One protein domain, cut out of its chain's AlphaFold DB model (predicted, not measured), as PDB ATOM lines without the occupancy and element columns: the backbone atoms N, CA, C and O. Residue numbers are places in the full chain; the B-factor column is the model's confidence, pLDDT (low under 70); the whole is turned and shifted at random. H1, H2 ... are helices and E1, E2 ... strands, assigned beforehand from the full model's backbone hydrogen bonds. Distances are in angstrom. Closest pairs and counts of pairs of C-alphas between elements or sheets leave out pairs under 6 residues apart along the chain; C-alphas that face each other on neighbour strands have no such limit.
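What this domain is: This is residues 268 to 345 of the 499 residues of an uncharacterized protein of Gammaproteobacteria bacterium RIFCSPLOWO2_12_47_11 (UniProt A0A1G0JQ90). Look for a long rod: a small three-stranded sheet of E2, E1 and E3 makes one end, and two helices side by side, H1 and H2, running opposite ways, make the other. H1 leads into E1 and E3 leads back into H2 where the two halves join. The printed part has 78 residues, with two named helices and three named strands in the order H1 E1 E2 E3 H2; the class is mixed, helices and strands. The sheet runs E2 E1 E3, antiparallel throughout. The whole is extended, with a radius of gyration of the C-alphas of 18.1 A and spans of 58 by 18 by 12 A.

How they stand to each other: Start at the inner strand E1, residues 288 to 293. Beside it find the edge strand E3, residues 314 to 320, antiparallel at 150 degrees, with N 291 and O 317 2.9 A apart, within hydrogen-bond range. The other edge strand, E2, residues 300 to 303, forms a hairpin with E1, antiparallel at 149 degrees; N 290 and O 303 are 2.8 A apart, within hydrogen-bond range. Next find H1, residues 268 to 286, and H2, residues 325 to 343. They touch, closest at the C-alphas of Ile 274 and Ile 336, 5.7 A apart, at a shallow tilt of 14 degrees, opposite ways. H1 is only just not on the sheet, with 4 pairs of C-alphas within 10 A; H2 is not on it, with 2 pairs. In H1 and H2 every O i to N i+4 pair is within hydrogen-bond range. E2 and H2 are apart.

Where its parts are: Find C-alpha 268 at (176.394, 177.560, 157.820); from there H1 runs 26.7 A to C-alpha 286. E1 is 16.5 A long, E2 10.3 A and E3 18.4 A. H2 runs 26.3 A to C-alpha 343 at (174.471, 169.201, 161.306).

The domain as a whole: The C-alphas farthest apart are those of Glu 311 and Gly 345, at 58.9 A. The printed part has no cut and no long link. Mean pLDDT of the printed part is 84.1; look for values under 70 at residues 268 to 269 and 341 to 345.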
ATOM      1  N   GLU A 268     175.606 177.035 158.934       56.72
ATOM      2  CA  GLU A 268     176.394 177.560 157.820       56.72
ATOM      3  C   GLU A 268     177.839 177.038 157.826       56.72
ATOM      4  O   GLU A 268     178.414 176.810 156.762       56.72
ATOM      5  N   VAL A 269     178.423 176.796 159.005       64.50
ATOM      6  CA  VAL A 269     179.782 176.251 159.144       64.50
ATOM      7  C   VAL A 269     179.833 174.799 158.667       64.50
ATOM      8  O   VAL A 269     180.783 174.397 157.993       64.50
ATOM      9  N   PHE A 270     178.799 174.011 158.969       70.25
ATOM     10  CA  PHE A 270     178.682 172.637 158.485       70.25
ATOM     11  C   PHE A 270     178.446 172.584 156.977       70.25
ATOM     12  O   PHE A 270     179.089 171.792 156.290       70.25
ATOM     13  N   ASP A 271     177.579 173.447 156.446       74.62
ATOM     14  CA  ASP A 271     177.302 173.491 155.009       74.62
ATOM     15  C   ASP A 271     178.548 173.904 154.204       74.62
ATOM     16  O   ASP A 271     178.847 173.284 153.182       74.62
ATOM     17  N   GLN A 272     179.348 174.857 154.702       78.00
ATOM     18  CA  GLN A 272     180.640 175.212 154.099       78.00
ATOM     19  C   GLN A 272     181.631 174.042 154.097       78.00
ATOM     20  O   GLN A 272     182.279 173.786 153.082       78.00
ATOM     21  N   ARG A 273     181.745 173.304 155.209       83.50
ATOM     22  CA  ARG A 273     182.626 172.126 155.297       83.50
ATOM     23  C   ARG A 273     182.182 171.015 154.351       83.50
ATOM     24  O   ARG A 273     183.015 170.443 153.654       83.50
ATOM     25  N   ILE A 274     180.881 170.735 154.287       87.12
ATOM     26  CA  ILE A 274     180.318 169.747 153.360       87.12
ATOM     27  C   ILE A 274     180.653 170.124 151.914       87.12
ATOM     28  O   ILE A 274     181.030 169.249 151.134       87.12
ATOM     29  N   GLU A 275     180.545 171.403 151.552       91.75
ATOM     30  CA  GLU A 275     180.846 171.848 150.191       91.75
ATOM     31  C   GLU A 275     182.336 171.717 149.856       91.75
ATOM     32  O   GLU A 275     182.674 171.157 148.817       91.75
ATOM     33  N   GLN A 276     183.233 172.072 150.782       90.88
ATOM     34  CA  GLN A 276     184.677 171.852 150.613       90.88
ATOM     35  C   GLN A 276     185.029 170.372 150.404       90.88
ATOM     36  O   GLN A 276     185.914 170.038 149.613       90.88
ATOM     37  N   VAL A 277     184.357 169.460 151.113       92.50
ATOM     38  CA  VAL A 277     184.585 168.017 150.954       92.50
ATOM     39  C   VAL A 277     184.045 167.521 149.605       92.50
ATOM     40  O   VAL A 277     184.709 166.718 148.949       92.50
ATOM     41  N   LYS A 278     182.903 168.037 149.127       93.94
ATOM     42  CA  LYS A 278     182.398 167.730 147.775       93.94
ATOM     43  C   LYS A 278     183.326 168.237 146.677       93.94
ATOM     44  O   LYS A 278     183.590 167.495 145.736       93.94
ATOM     45  N   GLU A 279     183.844 169.458 146.798       93.19
ATOM     46  CA  GLU A 279     184.800 170.023 145.838       93.19
ATOM     47  C   GLU A 279     186.067 169.162 145.742       93.19
ATOM     48  O   GLU A 279     186.560 168.899 144.644       93.19
ATOM     49  N   LYS A 280     186.558 168.635 146.874       90.88
ATOM     50  CA  LYS A 280     187.669 167.670 146.888       90.88
ATOM     51  C   LYS A 280     187.324 166.373 146.157       90.88
ATOM     52  O   LYS A 280     188.148 165.880 145.389       90.88
ATOM     53  N   ILE A 281     186.126 165.826 146.367       90.94
ATOM     54  CA  ILE A 281     185.668 164.618 145.661       90.94
ATOM     55  C   ILE A 281     185.614 164.867 144.149       90.94
ATOM     56  O   ILE A 281     186.120 164.049 143.380       90.94
ATOM     57  N   GLU A 282     185.037 165.986 143.710       91.31
ATOM     58  CA  GLU A 282     184.946 166.312 142.283       91.31
ATOM     59  C   GLU A 282     186.326 166.563 141.667       91.31
ATOM     60  O   GLU A 282     186.624 166.019 140.607       91.31
ATOM     61  N   SER A 283     187.235 167.235 142.380       89.88
ATOM     62  CA  SER A 283     188.629 167.389 141.950       89.88
ATOM     63  C   SER A 283     189.326 166.040 141.705       89.88
ATOM     64  O   SER A 283     189.988 165.849 140.678       89.88
ATOM     65  N   ILE A 284     189.136 165.060 142.598       88.81
ATOM     66  CA  ILE A 284     189.662 163.697 142.412       88.81
ATOM     67  C   ILE A 284     188.998 163.025 141.200       88.81
ATOM     68  O   ILE A 284     189.677 162.352 140.420       88.81
ATOM     69  N   LYS A 285     187.686 163.209 141.008       86.81
ATOM     70  CA  LYS A 285     186.943 162.599 139.896       86.81
ATOM     71  C   LYS A 285     187.310 163.155 138.527       86.81
ATOM     72  O   LYS A 285     187.382 162.380 137.569       86.81
ATOM     73  N   GLU A 286     187.560 164.452 138.432       87.00
ATOM     74  CA  GLU A 286     187.951 165.125 137.193       87.00
ATOM     75  C   GLU A 286     189.396 164.798 136.790       87.00
ATOM     76  O   GLU A 286     189.721 164.744 135.600       87.00
ATOM     77  N   THR A 287     190.259 164.495 137.764       85.19
ATOM     78  CA  THR A 287     191.678 164.214 137.521       85.19
ATOM     79  C   THR A 287     191.900 162.750 137.113       85.19
ATOM     80  O   THR A 287     192.162 161.861 137.930       85.19
ATOM     81  N   LYS A 288     191.798 162.489 135.805       84.62
ATOM     82  CA  LYS A 288     192.010 161.169 135.187       84.62
ATOM     83  C   LYS A 288     193.332 161.095 134.427       84.62
ATOM     84  O   LYS A 288     193.716 162.039 133.744       84.62
ATOM     85  N   ILE A 289     193.966 159.929 134.466       87.69
ATOM     86  CA  ILE A 289     195.131 159.586 133.646       87.69
ATOM     87  C   ILE A 289     194.764 158.508 132.622       87.69
ATOM     88  O   ILE A 289     193.950 157.618 132.866       87.69
ATOM     89  N   PHE A 290     195.356 158.619 131.439       88.06
ATOM     90  CA  PHE A 290     195.163 157.726 130.305       88.06
ATOM     91  C   PHE A 290     196.220 156.627 130.336       88.06
ATOM     92  O   PHE A 290     197.416 156.920 130.387       88.06
ATOM     93  N   LYS A 291     195.773 155.371 130.290       88.75
ATOM     94  CA  LYS A 291     196.626 154.188 130.364       88.75
ATOM     95  C   LYS A 291     196.759 153.535 128.995       88.75
ATOM     96  O   LYS A 291     195.761 153.235 128.337       88.75
ATOM     97  N   TRP A 292     198.000 153.282 128.607       89.50
ATOM     98  CA  TRP A 292     198.375 152.591 127.382       89.50
ATOM     99  C   TRP A 292     199.182 151.343 127.725       89.50
ATOM    100  O   TRP A 292     199.942 151.365 128.694       89.50
ATOM    101  N   GLN A 293     199.040 150.278 126.942       91.75
ATOM    102  CA  GLN A 293     199.758 149.023 127.145       91.75
ATOM    103  C   GLN A 293     200.324 148.514 125.825       91.75
ATOM    104  O   GLN A 293     199.642 148.526 124.804       91.75
ATOM    105  N   ASN A 294     201.573 148.064 125.855       90.31
ATOM    106  CA  ASN A 294     202.161 147.298 124.768       90.31
ATOM    107  C   ASN A 294     201.676 145.836 124.884       90.31
ATOM    108  O   ASN A 294     201.960 145.200 125.906       90.31
ATOM    109  N   PRO A 295     200.947 145.295 123.892       85.69
ATOM    110  CA  PRO A 295     200.402 143.940 123.954       85.69
ATOM    111  C   PRO A 295     201.494 142.859 123.930       85.69
ATOM    112  O   PRO A 295     201.291 141.792 124.504       85.69
ATOM    113  N   ASP A 296     202.661 143.148 123.344       85.44
ATOM    114  CA  ASP A 296     203.746 142.177 123.175       85.44
ATOM    115  C   ASP A 296     204.655 142.077 124.411       85.44
ATOM    116  O   ASP A 296     205.183 141.007 124.715       85.44
ATOM    117  N   THR A 297     204.860 143.184 125.138       86.31
ATOM    118  CA  THR A 297     205.794 143.247 126.285       86.31
ATOM    119  C   THR A 297     205.112 143.435 127.639       86.31
ATOM    120  O   THR A 297     205.747 143.248 128.675       86.31
ATOM    121  N   GLY A 298     203.837 143.837 127.658       84.75
ATOM    122  CA  GLY A 298     203.111 144.192 128.880       84.75
ATOM    123  C   GLY A 298     203.508 145.542 129.491       84.75
ATOM    124  O   GLY A 298     203.022 145.880 130.569       84.75
ATOM    125  N   GLU A 299     204.366 146.326 128.830       87.81
ATOM    126  CA  GLU A 299     204.782 147.651 129.302       87.81
ATOM    127  C   GLU A 299     203.591 148.623 129.371       87.81
ATOM    128  O   GLU A 299     202.817 148.730 128.418       87.81
ATOM    129  N   ILE A 300     203.452 149.349 130.490       87.81
ATOM    130  CA  ILE A 300     202.354 150.293 130.745       87.81
ATOM    131  C   ILE A 300     202.880 151.728 130.759       87.81
ATOM    132  O   ILE A 300     203.764 152.064 131.544       87.81
ATOM    133  N   VAL A 301     202.248 152.603 129.976       85.31
ATOM    134  CA  VAL A 301     202.528 154.046 129.955       85.31
ATOM    135  C   VAL A 301     201.292 154.822 130.412       85.31
ATOM    136  O   VAL A 301     200.184 154.589 129.927       85.31
ATOM    137  N   LYS A 302     201.483 155.765 131.340       87.25
ATOM    138  CA  LYS A 302     200.425 156.625 131.896       87.25
ATOM    139  C   LYS A 302     200.641 158.078 131.466       87.25
ATOM    140  O   LYS A 302     201.768 158.565 131.501       87.25
ATOM    141  N   GLN A 303     199.579 158.772 131.053       82.12
ATOM    142  CA  GLN A 303     199.635 160.179 130.630       82.12
ATOM    143  C   GLN A 303     198.489 161.000 131.225       82.12
ATOM    144  O   GLN A 303     197.360 160.532 131.278       82.12
ATOM    145  N   GLU A 304     198.750 162.253 131.600       80.50
ATOM    146  CA  GLU A 304     197.721 163.183 132.103       80.50
ATOM    147  C   GLU A 304     196.864 163.796 130.987       80.50
ATOM    148  O   GLU A 304     195.694 164.111 131.184       80.50
ATOM    149  N   LYS A 305     197.423 163.952 129.780       81.25
ATOM    150  CA  LYS A 305     196.708 164.456 128.598       81.25
ATOM    151  C   LYS A 305     196.538 163.341 127.580       81.25
ATOM    152  O   LYS A 305     197.475 162.585 127.335       81.25
ATOM    153  N   PHE A 306     195.370 163.276 126.943       81.44
ATOM    154  CA  PHE A 306     195.128 162.282 125.903       81.44
ATOM    155  C   PHE A 306     196.007 162.570 124.685       81.44
ATOM    156  O   PHE A 306     195.752 163.504 123.923       81.44
ATOM    157  N   ARG A 307     197.041 161.751 124.490       83.38
ATOM    158  CA  ARG A 307     197.876 161.769 123.293       83.38
ATOM    159  C   ARG A 307     198.082 160.340 122.823       83.38
ATOM    160  O   ARG A 307     198.634 159.521 123.544       83.38
ATOM    161  N   ARG A 308     197.663 160.049 121.593       83.88
ATOM    162  CA  ARG A 308     197.857 158.721 121.007       83.88
ATOM    163  C   ARG A 308     199.350 158.389 120.945       83.88
ATOM    164  O   ARG A 308     200.123 159.160 120.369       83.88
ATOM    165  N   LEU A 309     199.738 157.266 121.546       85.19
ATOM    166  CA  LEU A 309     201.087 156.723 121.424       85.19
ATOM    167  C   LEU A 309     201.253 156.035 120.062       85.19
ATOM    168  O   LEU A 309     200.277 155.600 119.450       85.19
ATOM    169  N   LYS A 310     202.487 156.004 119.552       86.88
ATOM    170  CA  LYS A 310     202.806 155.235 118.343       86.88
ATOM    171  C   LYS A 310     202.758 153.740 118.669       86.88
ATOM    172  O   LYS A 310     202.932 153.364 119.829       86.88
ATOM    173  N   GLU A 311     202.541 152.916 117.646       80.56
ATOM    174  CA  GLU A 311     202.671 151.459 117.754       80.56
ATOM    175  C   GLU A 311     203.983 151.090 118.470       80.56
ATOM    176  O   GLU A 311     204.998 151.767 118.255       80.56
ATOM    177  N   PRO A 312     203.976 150.072 119.347       84.19
ATOM    178  CA  PRO A 312     202.933 149.047 119.534       84.19
ATOM    179  C   PRO A 312     201.879 149.346 120.628       84.19
ATOM    180  O   PRO A 312     201.114 148.465 120.992       84.19
ATOM    181  N   PHE A 313     201.822 150.553 121.202       87.25
ATOM    182  CA  PHE A 313     200.968 150.819 122.373       87.25
ATOM    183  C   PHE A 313     199.473 150.983 122.042       87.25
ATOM    184  O   PHE A 313     199.089 151.850 121.253       87.25
ATOM    185  N   GLU A 314     198.621 150.239 122.750       87.88
ATOM    186  CA  GLU A 314     197.159 150.305 122.662       87.88
ATOM    187  C   GLU A 314     196.536 151.006 123.878       87.88
ATOM    188  O   GLU A 314     197.065 150.958 124.989       87.88
ATOM    189  N   PHE A 315     195.408 151.694 123.677       86.69
ATOM    190  CA  PHE A 315     194.693 152.385 124.753       86.69
ATOM    191  C   PHE A 315     193.859 151.396 125.568       86.69
ATOM    192  O   PHE A 315     192.951 150.770 125.029       86.69
ATOM    193  N   VAL A 316     194.120 151.312 126.872       86.56
ATOM    194  CA  VAL A 316     193.467 150.336 127.763       86.56
ATOM    195  C   VAL A 316     192.362 150.974 128.600       86.56
ATOM    196  O   VAL A 316     191.435 150.295 129.032       86.56
ATOM    197  N   GLY A 317     192.418 152.289 128.822       86.06
ATOM    198  CA  GLY A 317     191.362 152.999 129.535       86.06
ATOM    199  C   GLY A 317     191.837 154.224 130.303       86.06
ATOM    200  O   GLY A 317     192.948 154.728 130.120       86.06
ATOM    201  N   LYS A 318     190.950 154.717 131.169       87.38
ATOM    202  CA  LYS A 318     191.220 155.821 132.093       87.38
ATOM    203  C   LYS A 318     191.209 155.292 133.519       87.38
ATOM    204  O   LYS A 318     190.304 154.547 133.879       87.38
ATOM    205  N   GLU A 319     192.149 155.741 134.332       85.25
ATOM    206  CA  GLU A 319     192.157 155.517 135.779       85.25
ATOM    207  C   GLU A 319     192.283 156.864 136.507       85.25
ATOM    208  O   GLU A 319     192.558 157.894 135.882       85.25
ATOM    209  N   TYR A 320     191.988 156.904 137.805       86.00
ATOM    210  CA  TYR A 320     192.198 158.119 138.598       86.00
ATOM    211  C   TYR A 320     193.697 158.420 138.717       86.00
ATOM    212  O   TYR A 320     194.509 157.500 138.789       86.00
ATOM    213  N   ALA A 321     194.071 159.701 138.744       81.81
ATOM    214  CA  ALA A 321     195.470 160.094 138.942       81.81
ATOM    215  C   ALA A 321     195.997 159.721 140.340       81.81
ATOM    216  O   ALA A 321     197.186 159.452 140.509       81.81
ATOM    217  N   LEU A 322     195.107 159.682 141.335       82.88
ATOM    218  CA  LEU A 322     195.415 159.281 142.703       82.88
ATOM    219  C   LEU A 322     195.364 157.747 142.841       82.88
ATOM    220  O   LEU A 322     194.359 157.120 142.511       82.88
ATOM    221  N   VAL A 323     196.445 157.154 143.364       78.50
ATOM    222  CA  VAL A 323     196.657 155.691 143.454       78.50
ATOM    223  C   VAL A 323     195.588 154.978 144.298       78.50
ATOM    224  O   VAL A 323     195.256 153.834 144.015       78.50
ATOM    225  N   ASN A 324     195.009 155.663 145.285       85.62
ATOM    226  CA  ASN A 324     193.964 155.173 146.189       85.62
ATOM    227  C   ASN A 324     192.675 156.016 146.106       85.62
ATOM    228  O   ASN A 324     191.982 156.212 147.104       85.62
ATOM    229  N   ALA A 325     192.358 156.547 144.921       84.31
ATOM    230  CA  ALA A 325     191.233 157.467 144.729       84.31
ATOM    231  C   ALA A 325     189.891 156.936 145.245       84.31
ATOM    232  O   ALA A 325     189.111 157.701 145.800       84.31
ATOM    233  N   GLU A 326     189.616 155.645 145.073       86.94
ATOM    234  CA  GLU A 326     188.345 155.047 145.495       86.94
ATOM    235  C   GLU A 326     188.218 154.980 147.022       86.94
ATOM    236  O   GLU A 326     187.167 155.323 147.562       86.94
ATOM    237  N   GLU A 327     189.296 154.627 147.730       89.44
ATOM    238  CA  GLU A 327     189.338 154.636 149.200       89.44
ATOM    239  C   GLU A 327     189.217 156.061 149.754       89.44
ATOM    240  O   GLU A 327     188.498 156.300 150.724       89.44
ATOM    241  N   GLU A 328     189.886 157.020 149.110       89.88
ATOM    242  CA  GLU A 328     189.845 158.430 149.491       89.88
ATOM    243  C   GLU A 328     188.448 159.030 149.287       89.88
ATOM    244  O   GLU A 328     187.922 159.683 150.188       89.88
ATOM    245  N   ILE A 329     187.810 158.767 148.139       90.38
ATOM    246  CA  ILE A 329     186.431 159.191 147.866       90.38
ATOM    247  C   ILE A 329     185.478 158.575 148.895       90.38
ATOM    248  O   ILE A 329     184.690 159.308 149.487       90.38
ATOM    249  N   ALA A 330     185.584 157.273 149.180       91.19
ATOM    250  CA  ALA A 330     184.735 156.613 150.172       91.19
ATOM    251  C   ALA A 330     184.914 157.202 151.586       91.19
ATOM    252  O   ALA A 330     183.936 157.387 152.315       91.19
ATOM    253  N   ARG A 331     186.150 157.550 151.977       94.44
ATOM    254  CA  ARG A 331     186.426 158.235 153.249       94.44
ATOM    255  C   ARG A 331     185.766 159.615 153.299       94.44
ATOM    256  O   ARG A 331     185.132 159.941 154.299       94.44
ATOM    257  N   LEU A 332     185.891 160.406 152.232       92.69
ATOM    258  CA  LEU A 332     185.302 161.748 152.135       92.69
ATOM    259  C   LEU A 332     183.761 161.699 152.084       92.69
ATOM    260  O   LEU A 332     183.093 162.537 152.684       92.69
ATOM    261  N   GLU A 333     183.166 160.697 151.436       93.19
ATOM    262  CA  GLU A 333     181.711 160.473 151.446       93.19
ATOM    263  C   GLU A 333     181.194 160.101 152.844       93.19
ATOM    264  O   GLU A 333     180.122 160.557 153.266       93.19
ATOM    265  N   LYS A 334     181.976 159.321 153.601       91.06
ATOM    266  CA  LYS A 334     181.691 159.031 155.008       91.06
ATOM    267  C   LYS A 334     181.780 160.296 155.867       91.06
ATOM    268  O   LYS A 334     180.872 160.535 156.657       91.06
ATOM    269  N   GLU A 335     182.794 161.131 155.657       89.69
ATOM    270  CA  GLU A 335     182.947 162.429 156.331       89.69
ATOM    271  C   GLU A 335     181.756 163.363 156.044       89.69
ATOM    272  O   GLU A 335     181.185 163.929 156.970       89.69
ATOM    273  N   ILE A 336     181.281 163.447 154.791       88.75
ATOM    274  CA  ILE A 336     180.042 164.179 154.449       88.75
ATOM    275  C   ILE A 336     178.842 163.620 155.218       88.75
ATOM    276  O   ILE A 336     177.975 164.379 155.651       88.75
ATOM    277  N   THR A 337     178.749 162.299 155.349       84.44
ATOM    278  CA  THR A 337     177.639 161.647 156.050       84.44
ATOM    279  C   THR A 337     177.678 161.951 157.546       84.44
ATOM    280  O   THR A 337     176.648 162.290 158.121       84.44
ATOM    281  N   GLU A 338     178.856 161.903 158.166       81.00
ATOM    282  CA  GLU A 338     179.062 162.265 159.571       81.00
ATOM    283  C   GLU A 338     178.752 163.747 159.820       81.00
ATOM    284  O   GLU A 338     177.953 164.049 160.705       81.00
ATOM    285  N   LEU A 339     179.256 164.649 158.971       77.94
ATOM    286  CA  LEU A 339     178.959 166.085 159.033       77.94
ATOM    287  C   LEU A 339     177.466 166.381 158.851       77.94
ATOM    288  O   LEU A 339     176.940 167.272 159.508       77.94
ATOM    289  N   LYS A 340     176.759 165.643 157.983       76.50
ATOM    290  CA  LYS A 340     175.298 165.766 157.836       76.50
ATOM    291  C   LYS A 340     174.560 165.285 159.079       76.50
ATOM    292  O   LYS A 340     173.639 165.961 159.514       76.50
ATOM    293  N   ILE A 341     174.961 164.151 159.658       67.31
ATOM    294  CA  ILE A 341     174.359 163.621 160.891       67.31
ATOM    295  C   ILE A 341     174.546 164.606 162.051       67.31
ATOM    296  O   ILE A 341     173.616 164.816 162.825       67.31
ATOM    297  N   GLU A 342     175.729 165.207 162.163       62.50
ATOM    298  CA  GLU A 342     176.053 166.203 163.185       62.50
ATOM    299  C   GLU A 342     175.286 167.517 162.960       62.50
ATOM    300  O   GLU A 342     174.622 167.999 163.876       62.50
ATOM    301  N   ARG A 343     175.262 168.027 161.720       64.56
ATOM    302  CA  ARG A 343     174.471 169.201 161.306       64.56
ATOM    303  C   ARG A 343     172.975 169.027 161.562       64.56
ATOM    304  O   ARG A 343     172.303 169.972 161.960       64.56
ATOM    305  N   ASP A 344     172.450 167.836 161.288       59.47
ATOM    306  CA  ASP A 344     171.027 167.516 161.416       59.47
ATOM    307  C   ASP A 344     170.672 167.042 162.842       59.47
ATOM    308  O   ASP A 344     169.548 166.610 163.094       59.47
ATOM    309  N   GLY A 345     171.618 167.115 163.790       52.34
ATOM    310  CA  GLY A 345     171.396 166.834 165.208       52.34
ATOM    311  C   GLY A 345     171.136 165.363 165.546       52.34
ATOM    312  O   GLY A 345     170.759 165.054 166.675       52.34
TER     313      GLY A 345